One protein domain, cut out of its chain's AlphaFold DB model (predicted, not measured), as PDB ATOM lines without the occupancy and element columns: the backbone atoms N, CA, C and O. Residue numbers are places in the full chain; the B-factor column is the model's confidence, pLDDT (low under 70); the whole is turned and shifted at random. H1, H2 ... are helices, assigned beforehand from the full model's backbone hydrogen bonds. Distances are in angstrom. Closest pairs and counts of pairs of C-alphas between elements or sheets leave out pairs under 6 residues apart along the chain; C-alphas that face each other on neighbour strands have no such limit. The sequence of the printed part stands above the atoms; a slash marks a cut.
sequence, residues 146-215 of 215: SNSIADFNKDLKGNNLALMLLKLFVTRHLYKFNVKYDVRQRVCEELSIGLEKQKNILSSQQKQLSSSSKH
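This is residues 146 to 215 of the 215 residues of an uncharacterized protein of Leucothrix pacifica (UniProt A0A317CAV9). What is the shape? Staggered H1 and H3 run alongside longer H2, opposite ways to it, while H4 slants past H2's end into a tail, residues 209 to 215, that sticks out. What is printed? Seventy residues with four named helices, H1 to H4 in chain order, no named strand: all helix, only just loose, close to compact, radius of gyration of the C-alphas 13.6 A, spans 47 by 21 by 19 A.

What touches the first helix? H1, residues 146 to 155, touches H3, residues 181 to 190, the same way at a shallow tilt of 8 degrees; their closest C-alphas, Ser 146 and Val 187, are 5.5 A apart. What touches the last? H4, residues 195 to 212, touches H2, residues 160 to 176, with residues 201 to 205 alone, the same way at a shallow tilt of 30 degrees; their closest C-alphas, Tyr 175 and Ile 201, are 5.4 A apart. H1 and H4 are apart. Are the backbones paired? Every O i to N i+4 pair in H1, H2, H3 and H4 is within hydrogen-bond range.

Where does H1 begin? C-alpha 146 is at (137.268, 208.413, 184.931). How long are the helices? From first to last C-alpha, H1 is 14.6 A, H2 24.2 A, H3 14.2 A and H4 26.4 A, ending at C-alpha 212 (152.471, 187.315, 173.701).

Are there cuts or long links? The printed part has no cut, and its three links are tight. Where is confidence low? Residues 195 to 196, 206 and 208 to 215 are under 70.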
ATOM      1  N   SER A 146     138.277 207.638 185.669       93.50
ATOM      2  CA  SER A 146     137.268 208.413 184.931       93.50
ATOM      3  C   SER A 146     136.853 209.694 185.653       93.50
ATOM      4  O   SER A 146     136.678 210.721 185.007       93.50
ATOM      5  N   ASN A 147     136.742 209.651 186.983       95.81
ATOM      6  CA  ASN A 147     136.335 210.811 187.776       95.81
ATOM      7  C   ASN A 147     137.437 211.876 187.788       95.81
ATOM      8  O   ASN A 147     137.153 213.040 187.534       95.81
ATOM      9  N   SER A 148     138.697 211.462 187.982       94.94
ATOM     10  CA  SER A 148     139.846 212.383 187.957       94.94
ATOM     11  C   SER A 148     139.962 213.099 186.607       94.94
ATOM     12  O   SER A 148     140.148 214.316 186.559       94.94
ATOM     13  N   ILE A 149     139.780 212.359 185.504       97.50
ATOM     14  CA  ILE A 149     139.811 212.923 184.150       97.50
ATOM     15  C   ILE A 149     138.645 213.885 183.912       97.50
ATOM     16  O   ILE A 149     138.870 214.960 183.362       97.50
ATOM     17  N   ALA A 150     137.426 213.534 184.331       96.94
ATOM     18  CA  ALA A 150     136.262 214.406 184.185       96.94
ATOM     19  C   ALA A 150     136.415 215.705 184.983       96.94
ATOM     20  O   ALA A 150     136.151 216.791 184.471       96.94
ATOM     21  N   ASP A 151     136.902 215.619 186.220       96.44
ATOM     22  CA  ASP A 151     137.150 216.806 187.031       96.44
ATOM     23  C   ASP A 151     138.263 217.662 186.435       96.44
ATOM     24  O   ASP A 151     138.138 218.882 186.387       96.44
ATOM     25  N   PHE A 152     139.317 217.046 185.895       97.12
ATOM     26  CA  PHE A 152     140.363 217.823 185.243       97.12
ATOM     27  C   PHE A 152     139.858 218.491 183.962       97.12
ATOM     28  O   PHE A 152     140.131 219.662 183.737       97.12
ATOM     29  N   ASN A 153     139.069 217.792 183.147       97.06
ATOM     30  CA  ASN A 153     138.494 218.344 181.922       97.06
ATOM     31  C   ASN A 153     137.666 219.616 182.185       97.06
ATOM     32  O   ASN A 153     137.773 220.584 181.430       97.06
ATOM     33  N   LYS A 154     136.903 219.654 183.287       95.81
ATOM     34  CA  LYS A 154     136.161 220.856 183.713       95.81
ATOM     35  C   LYS A 154     137.093 222.039 183.977       95.81
ATOM     36  O   LYS A 154     136.819 223.141 183.502       95.81
ATOM     37  N   ASP A 155     138.206 221.799 184.664       94.88
ATOM     38  CA  ASP A 155     139.189 222.836 185.004       94.88
ATOM     39  C   ASP A 155     139.974 223.336 183.781       94.88
ATOM     40  O   ASP A 155     140.542 224.426 183.795       94.88
ATOM     41  N   LEU A 156     139.978 222.565 182.690       96.12
ATOM     42  CA  LEU A 156     140.617 222.928 181.424       96.12
ATOM     43  C   LEU A 156     139.707 223.730 180.482       96.12
ATOM     44  O   LEU A 156     140.097 224.000 179.341       96.12
ATOM     45  N   LYS A 157     138.507 224.135 180.915       89.50
ATOM     46  CA  LYS A 157     137.570 224.888 180.071       89.50
ATOM     47  C   LYS A 157     138.215 226.175 179.541       89.50
ATOM     48  O   LYS A 157     138.618 227.049 180.297       89.50
ATOM     49  N   GLY A 158     138.291 226.294 178.214       91.19
ATOM     50  CA  GLY A 158     138.930 227.424 177.525       91.19
ATOM     51  C   GLY A 158     140.437 227.258 177.288       91.19
ATOM     52  O   GLY A 158     141.001 227.988 176.477       91.19
ATOM     53  N   ASN A 159     141.085 226.262 177.900       95.25
ATOM     54  CA  ASN A 159     142.487 225.931 177.663       95.25
ATOM     55  C   ASN A 159     142.615 224.743 176.696       95.25
ATOM     56  O   ASN A 159     142.864 223.600 177.084       95.25
ATOM     57  N   ASN A 160     142.455 225.029 175.401       94.50
ATOM     58  CA  ASN A 160     142.498 224.012 174.345       94.50
ATOM     59  C   ASN A 160     143.838 223.268 174.277       94.50
ATOM     60  O   ASN A 160     143.865 222.083 173.945       94.50
ATOM     61  N   LEU A 161     144.941 223.948 174.600       95.19
ATOM     62  CA  LEU A 161     146.278 223.362 174.596       95.19
ATOM     63  C   LEU A 161     146.408 222.296 175.689       95.19
ATOM     64  O   LEU A 161     146.733 221.148 175.400       95.19
ATOM     65  N   ALA A 162     146.079 222.640 176.936       97.38
ATOM     66  CA  ALA A 162     146.108 221.686 178.042       97.38
ATOM     67  C   ALA A 162     145.124 220.525 177.827       97.38
ATOM     68  O   ALA A 162     145.465 219.370 178.082       97.38
ATOM     69  N   LEU A 163     143.933 220.809 177.284       97.62
ATOM     70  CA  LEU A 163     142.963 219.779 176.922       97.62
ATOM     71  C   LEU A 163     143.516 218.821 175.854       97.62
ATOM     72  O   LEU A 163     143.315 217.608 175.943       97.62
ATOM     73  N   MET A 164     144.242 219.331 174.856       96.38
ATOM     74  CA  MET A 164     144.910 218.497 173.857       96.38
ATOM     75  C   MET A 164     145.947 217.568 174.503       96.38
ATOM     76  O   MET A 164     145.972 216.379 174.187       96.38
ATOM     77  N   LEU A 165     146.756 218.070 175.443       97.94
ATOM     78  CA  LEU A 165     147.727 217.249 176.177       97.94
ATOM     79  C   LEU A 165     147.033 216.155 177.000       97.94
ATOM     80  O   LEU A 165     147.418 214.991 176.900       97.94
ATOM     81  N   LEU A 166     145.961 216.489 177.729       98.12
ATOM     82  CA  LEU A 166     145.169 215.507 178.476       98.12
ATOM     83  C   LEU A 166     144.643 214.388 177.562       98.12
ATOM     84  O   LEU A 166     144.797 213.204 177.868       98.12
ATOM     85  N   LYS A 167     144.091 214.748 176.392       96.62
ATOM     86  CA  LYS A 167     143.644 213.778 175.379       96.62
ATOM     87  C   LYS A 167     144.784 212.889 174.894       96.62
ATOM     88  O   LYS A 167     144.567 211.690 174.708       96.62
ATOM     89  N   LEU A 168     145.974 213.448 174.675       95.50
ATOM     90  CA  LEU A 168     147.149 212.690 174.242       95.50
ATOM     91  C   LEU A 168     147.606 211.693 175.311       95.50
ATOM     92  O   LEU A 168     147.808 210.525 174.975       95.50
ATOM     93  N   PHE A 169     147.699 212.103 176.579       97.00
ATOM     94  CA  PHE A 169     148.084 211.210 177.676       97.00
ATOM     95  C   PHE A 169     147.101 210.054 177.840       97.00
ATOM     96  O   PHE A 169     147.505 208.891 177.852       97.00
ATOM     97  N   VAL A 170     145.802 210.358 177.876       97.00
ATOM     98  CA  VAL A 170     144.748 209.344 177.968       97.00
ATOM     99  C   VAL A 170     144.799 208.394 176.779       97.00
ATOM    100  O   VAL A 170     144.767 207.180 176.955       97.00
ATOM    101  N   THR A 171     144.918 208.929 175.562       94.19
ATOM    102  CA  THR A 171     145.000 208.104 174.352       94.19
ATOM    103  C   THR A 171     146.192 207.150 174.442       94.19
ATOM    104  O   THR A 171     146.019 205.948 174.259       94.19
ATOM    105  N   ARG A 172     147.386 207.653 174.788       92.62
ATOM    106  CA  ARG A 172     148.598 206.833 174.960       92.62
ATOM    107  C   ARG A 172     148.416 205.747 176.021       92.62
ATOM    108  O   ARG A 172     148.782 204.604 175.766       92.62
ATOM    109  N   HIS A 173     147.824 206.077 177.167       95.31
ATOM    110  CA  HIS A 173     147.528 205.104 178.219       95.31
ATOM    111  C   HIS A 173     146.613 203.985 177.709       95.31
ATOM    112  O   HIS A 173     146.915 202.811 177.900       95.31
ATOM    113  N   LEU A 174     145.532 204.336 177.005       93.81
ATOM    114  CA  LEU A 174     144.599 203.362 176.437       93.81
ATOM    115  C   LEU A 174     145.255 202.460 175.379       93.81
ATOM    116  O   LEU A 174     144.870 201.302 175.256       93.81
ATOM    117  N   TYR A 175     146.249 202.953 174.634       90.50
ATOM    118  CA  TYR A 175     147.063 202.115 173.744       90.50
ATOM    119  C   TYR A 175     148.012 201.183 174.514       90.50
ATOM    120  O   TYR A 175     148.228 200.051 174.089       90.50
ATOM    121  N   LYS A 176     148.597 201.658 175.620       91.19
ATOM    122  CA  LYS A 176     149.642 200.953 176.382       91.19
ATOM    123  C   LYS A 176     149.086 199.899 177.343       91.19
ATOM    124  O   LYS A 176     149.738 198.882 177.562       91.19
ATOM    125  N   PHE A 177     147.915 200.132 177.930       92.19
ATOM    126  CA  PHE A 177     147.372 199.306 179.004       92.19
ATOM    127  C   PHE A 177     145.967 198.793 178.703       92.19
ATOM    128  O   PHE A 177     145.153 199.455 178.059       92.19
ATOM    129  N   ASN A 178     145.667 197.603 179.222       90.25
ATOM    130  CA  ASN A 178     144.316 197.068 179.180       90.25
ATOM    131  C   ASN A 178     143.451 197.769 180.235       90.25
ATOM    132  O   ASN A 178     143.668 197.608 181.435       90.25
ATOM    133  N   VAL A 179     142.458 198.525 179.778       90.94
ATOM    134  CA  VAL A 179     141.525 199.273 180.626       90.94
ATOM    135  C   VAL A 179     140.132 198.679 180.472       90.94
ATOM    136  O   VAL A 179     139.706 198.350 179.361       90.94
ATOM    137  N   LYS A 180     139.405 198.564 181.590       91.81
ATOM    138  CA  LYS A 180     138.018 198.085 181.589       91.81
ATOM    139  C   LYS A 180     137.163 198.903 180.618       91.81
ATOM    140  O   LYS A 180     137.312 200.122 180.507       91.81
ATOM    141  N   TYR A 181     136.271 198.213 179.907       89.12
ATOM    142  CA  TYR A 181     135.465 198.803 178.839       89.12
ATOM    143  C   TYR A 181     134.681 200.038 179.308       89.12
ATOM    144  O   TYR A 181     134.705 201.060 178.630       89.12
ATOM    145  N   ASP A 182     134.066 199.962 180.487       91.62
ATOM    146  CA  ASP A 182     133.254 201.022 181.087       91.62
ATOM    147  C   ASP A 182     134.069 202.277 181.443       91.62
ATOM    148  O   ASP A 182     133.599 203.398 181.256       91.62
ATOM    149  N   VAL A 183     135.299 202.113 181.939       93.62
ATOM    150  CA  VAL A 183     136.204 203.236 182.239       93.62
ATOM    151  C   VAL A 183     136.676 203.885 180.943       93.62
ATOM    152  O   VAL A 183     136.616 205.107 180.805       93.62
ATOM    153  N   ARG A 184     137.096 203.071 179.966       92.56
ATOM    154  CA  ARG A 184     137.530 203.559 178.652       92.56
ATOM    155  C   ARG A 184     136.416 204.324 177.943       92.56
ATOM    156  O   ARG A 184     136.680 205.397 177.413       92.56
ATOM    157  N   GLN A 185     135.198 203.785 177.929       91.44
ATOM    158  CA  GLN A 185     134.053 204.428 177.290       91.44
ATOM    159  C   GLN A 185     133.775 205.797 177.920       91.44
ATOM    160  O   GLN A 185     133.791 206.797 177.206       91.44
ATOM    161  N   ARG A 186     133.634 205.853 179.252       94.81
ATOM    162  CA  ARG A 186     133.374 207.103 179.984       94.81
ATOM    163  C   ARG A 186     134.422 208.174 179.702       94.81
ATOM    164  O   ARG A 186     134.079 209.312 179.411       94.81
ATOM    165  N   VAL A 187     135.702 207.810 179.746       95.62
ATOM    166  CA  VAL A 187     136.801 208.751 179.491       95.62
ATOM    167  C   VAL A 187     136.821 209.230 178.035       95.62
ATOM    168  O   VAL A 187     137.071 210.407 177.773       95.62
ATOM    169  N   CYS A 188     136.565 208.340 177.073       94.19
ATOM    170  CA  CYS A 188     136.499 208.717 175.664       94.19
ATOM    171  C   CYS A 188     135.325 209.657 175.370       94.19
ATOM    172  O   CYS A 188     135.492 210.578 174.573       94.19
ATOM    173  N   GLU A 189     134.169 209.444 175.996       93.94
ATOM    174  CA  GLU A 189     133.005 210.328 175.885       93.94
ATOM    175  C   GLU A 189     133.303 211.701 176.499       93.94
ATOM    176  O   GLU A 189     133.198 212.713 175.803       93.94
ATOM    177  N   GLU A 190     133.795 211.726 177.742       95.56
ATOM    178  CA  GLU A 190     134.172 212.942 178.477       95.56
ATOM    179  C   GLU A 190     135.147 213.824 177.683       95.56
ATOM    180  O   GLU A 190     134.970 215.034 177.557       95.56
ATOM    181  N   LEU A 191     136.165 213.208 177.077       94.38
ATOM    182  CA  LEU A 191     137.180 213.918 176.304       94.38
ATOM    183  C   LEU A 191     136.852 214.033 174.810       94.38
ATOM    184  O   LEU A 191     137.668 214.547 174.035       94.38
ATOM    185  N   SER A 192     135.686 213.559 174.366       91.94
ATOM    186  CA  SER A 192     135.296 213.523 172.950       91.94
ATOM    187  C   SER A 192     136.372 212.889 172.045       91.94
ATOM    188  O   SER A 192     136.746 213.431 171.000       91.94
ATOM    189  N   ILE A 193     136.940 211.757 172.466       89.06
ATOM    190  CA  ILE A 193     137.903 210.974 171.684       89.06
ATOM    191  C   ILE A 193     137.119 210.122 170.679       89.06
ATOM    192  O   ILE A 193     136.408 209.189 171.051       89.06
ATOM    193  N   GLY A 194     137.246 210.453 169.391       81.69
ATOM    194  CA  GLY A 194     136.420 209.883 168.321       81.69
ATOM    195  C   GLY A 194     136.498 208.357 168.159       81.69
ATOM    196  O   GLY A 194     137.525 207.730 168.426       81.69
ATOM    197  N   LEU A 195     135.409 207.776 167.643       66.31
ATOM    198  CA  LEU A 195     135.193 206.328 167.491       66.31
ATOM    199  C   LEU A 195     136.276 205.617 166.665       66.31
ATOM    200  O   LEU A 195     136.674 204.506 167.004       66.31
ATOM    201  N   GLU A 196     136.805 206.252 165.619       68.38
ATOM    202  CA  GLU A 196     137.886 205.672 164.804       68.38
ATOM    203  C   GLU A 196     139.180 205.485 165.606       68.38
ATOM    204  O   GLU A 196     139.842 204.450 165.508       68.38
ATOM    205  N   LYS A 197     139.511 206.433 166.495       71.75
ATOM    206  CA  LYS A 197     140.631 206.251 167.428       71.75
ATOM    207  C   LYS A 197     140.353 205.102 168.394       71.75
ATOM    208  O   LYS A 197     141.251 204.308 168.648       71.75
ATOM    209  N   GLN A 198     139.118 204.959 168.875       70.19
ATOM    210  CA  GLN A 198     138.738 203.856 169.762       70.19
ATOM    211  C   GLN A 198     138.893 202.484 169.082       70.19
ATOM    212  O   GLN A 198     139.451 201.564 169.681       70.19
ATOM    213  N   LYS A 199     138.481 202.351 167.813       70.50
ATOM    214  CA  LYS A 199     138.686 201.128 167.015       70.50
ATOM    215  C   LYS A 199     140.171 200.802 166.832       70.50
ATOM    216  O   LYS A 199     140.569 199.651 167.001       70.50
ATOM    217  N   ASN A 200     140.995 201.808 166.536       76.19
ATOM    218  CA  ASN A 200     142.442 201.633 166.382       76.19
ATOM    219  C   ASN A 200     143.134 201.234 167.696       76.19
ATOM    220  O   ASN A 200     144.069 200.437 167.680       76.19
ATOM    221  N   ILE A 201     142.667 201.751 168.837       75.00
ATOM    222  CA  ILE A 201     143.129 201.315 170.161       75.00
ATOM    223  C   ILE A 201     142.834 199.820 170.351       75.00
ATOM    224  O   ILE A 201     143.741 199.048 170.653       75.00
ATOM    225  N   LEU A 202     141.597 199.384 170.101       74.12
ATOM    226  CA  LEU A 202     141.193 197.983 170.268       74.12
ATOM    227  C   LEU A 202     141.981 197.017 169.373       74.12
ATOM    228  O   LEU A 202     142.439 195.973 169.839       74.12
ATOM    229  N   SER A 203     142.180 197.373 168.102       74.81
ATOM    230  CA  SER A 203     142.925 196.530 167.160       74.81
ATOM    231  C   SER A 203     144.406 196.404 167.536       74.81
ATOM    232  O   SER A 203     145.002 195.340 167.354       74.81
ATOM    233  N   SER A 204     145.005 197.453 168.111       75.19
ATOM    234  CA  SER A 204     146.389 197.413 168.597       75.19
ATOM    235  C   SER A 204     146.572 196.471 169.798       75.19
ATOM    236  O   SER A 204     147.524 195.691 169.821       75.19
ATOM    237  N   GLN A 205     145.619 196.462 170.739       72.62
ATOM    238  CA  GLN A 205     145.650 195.592 171.920       72.62
ATOM    239  C   GLN A 205     145.493 194.113 171.539       72.62
ATOM    240  O   GLN A 205     146.219 193.258 172.044       72.62
ATOM    241  N   GLN A 206     144.592 193.807 170.598       69.75
ATOM    242  CA  GLN A 206     144.405 192.442 170.088       69.75
ATOM    243  C   GLN A 206     145.683 191.887 169.444       69.75
ATOM    244  O   GLN A 206     146.037 190.731 169.678       69.75
ATOM    245  N   LYS A 207     146.418 192.717 168.688       70.94
ATOM    246  CA  LYS A 207     147.708 192.324 168.100       70.94
ATOM    247  C   LYS A 207     148.748 191.993 169.173       70.94
ATOM    248  O   LYS A 207     149.366 190.936 169.082       70.94
ATOM    249  N   GLN A 208     148.893 192.827 170.206       66.06
ATOM    250  CA  GLN A 208     149.844 192.583 171.301       66.06
ATOM    251  C   GLN A 208     149.530 191.296 172.084       66.06
ATOM    252  O   GLN A 208     150.427 190.490 172.329       66.06
ATOM    253  N   LEU A 209     148.254 191.046 172.396       60.69
ATOM    254  CA  LEU A 209     147.812 189.817 173.071       60.69
ATOM    255  C   LEU A 209     148.103 188.560 172.233       60.69
ATOM    256  O   LEU A 209     148.554 187.553 172.772       60.69
ATOM    257  N   SER A 210     147.910 188.632 170.911       58.25
ATOM    258  CA  SER A 210     148.184 187.516 169.992       58.25
ATOM    259  C   SER A 210     149.676 187.228 169.764       58.25
ATOM    260  O   SER A 210     150.036 186.115 169.378       58.25
ATOM    261  N   SER A 211     150.556 188.213 169.992       59.94
ATOM    262  CA  SER A 211     152.013 188.026 169.939       59.94
ATOM    263  C   SER A 211     152.591 187.471 171.240       59.94
ATOM    264  O   SER A 211     153.536 186.692 171.189       59.94
ATOM    265  N   SER A 212     152.015 187.817 172.396       56.94
ATOM    266  CA  SER A 212     152.471 187.315 173.701       56.94
ATOM    267  C   SER A 212     152.048 185.871 173.988       56.94
ATOM    268  O   SER A 212     152.635 185.246 174.857       56.94
ATOM    269  N   SER A 213     151.068 185.321 173.261       53.16
ATOM    270  CA  SER A 213     150.628 183.922 173.385       53.16
ATOM    271  C   SER A 213     151.390 182.937 172.482       53.16
ATOM    272  O   SER A 213     150.988 181.781 172.372       53.16
ATOM    273  N   LYS A 214     152.421 183.396 171.757       50.59
ATOM    274  CA  LYS A 214     153.250 182.582 170.843       50.59
ATOM    275  C   LYS A 214     154.656 182.275 171.387       50.59
ATOM    276  O   LYS A 214     155.470 181.703 170.662       50.59
ATOM    277  N   HIS A 215     154.927 182.631 172.637       43.88
ATOM    278  CA  HIS A 215     156.124 182.268 173.398       43.88
ATOM    279  C   HIS A 215     155.701 181.597 174.700       43.88
ATOM    280  O   HIS A 215     156.462 180.719 175.152       43.88
TER     281      HIS A 215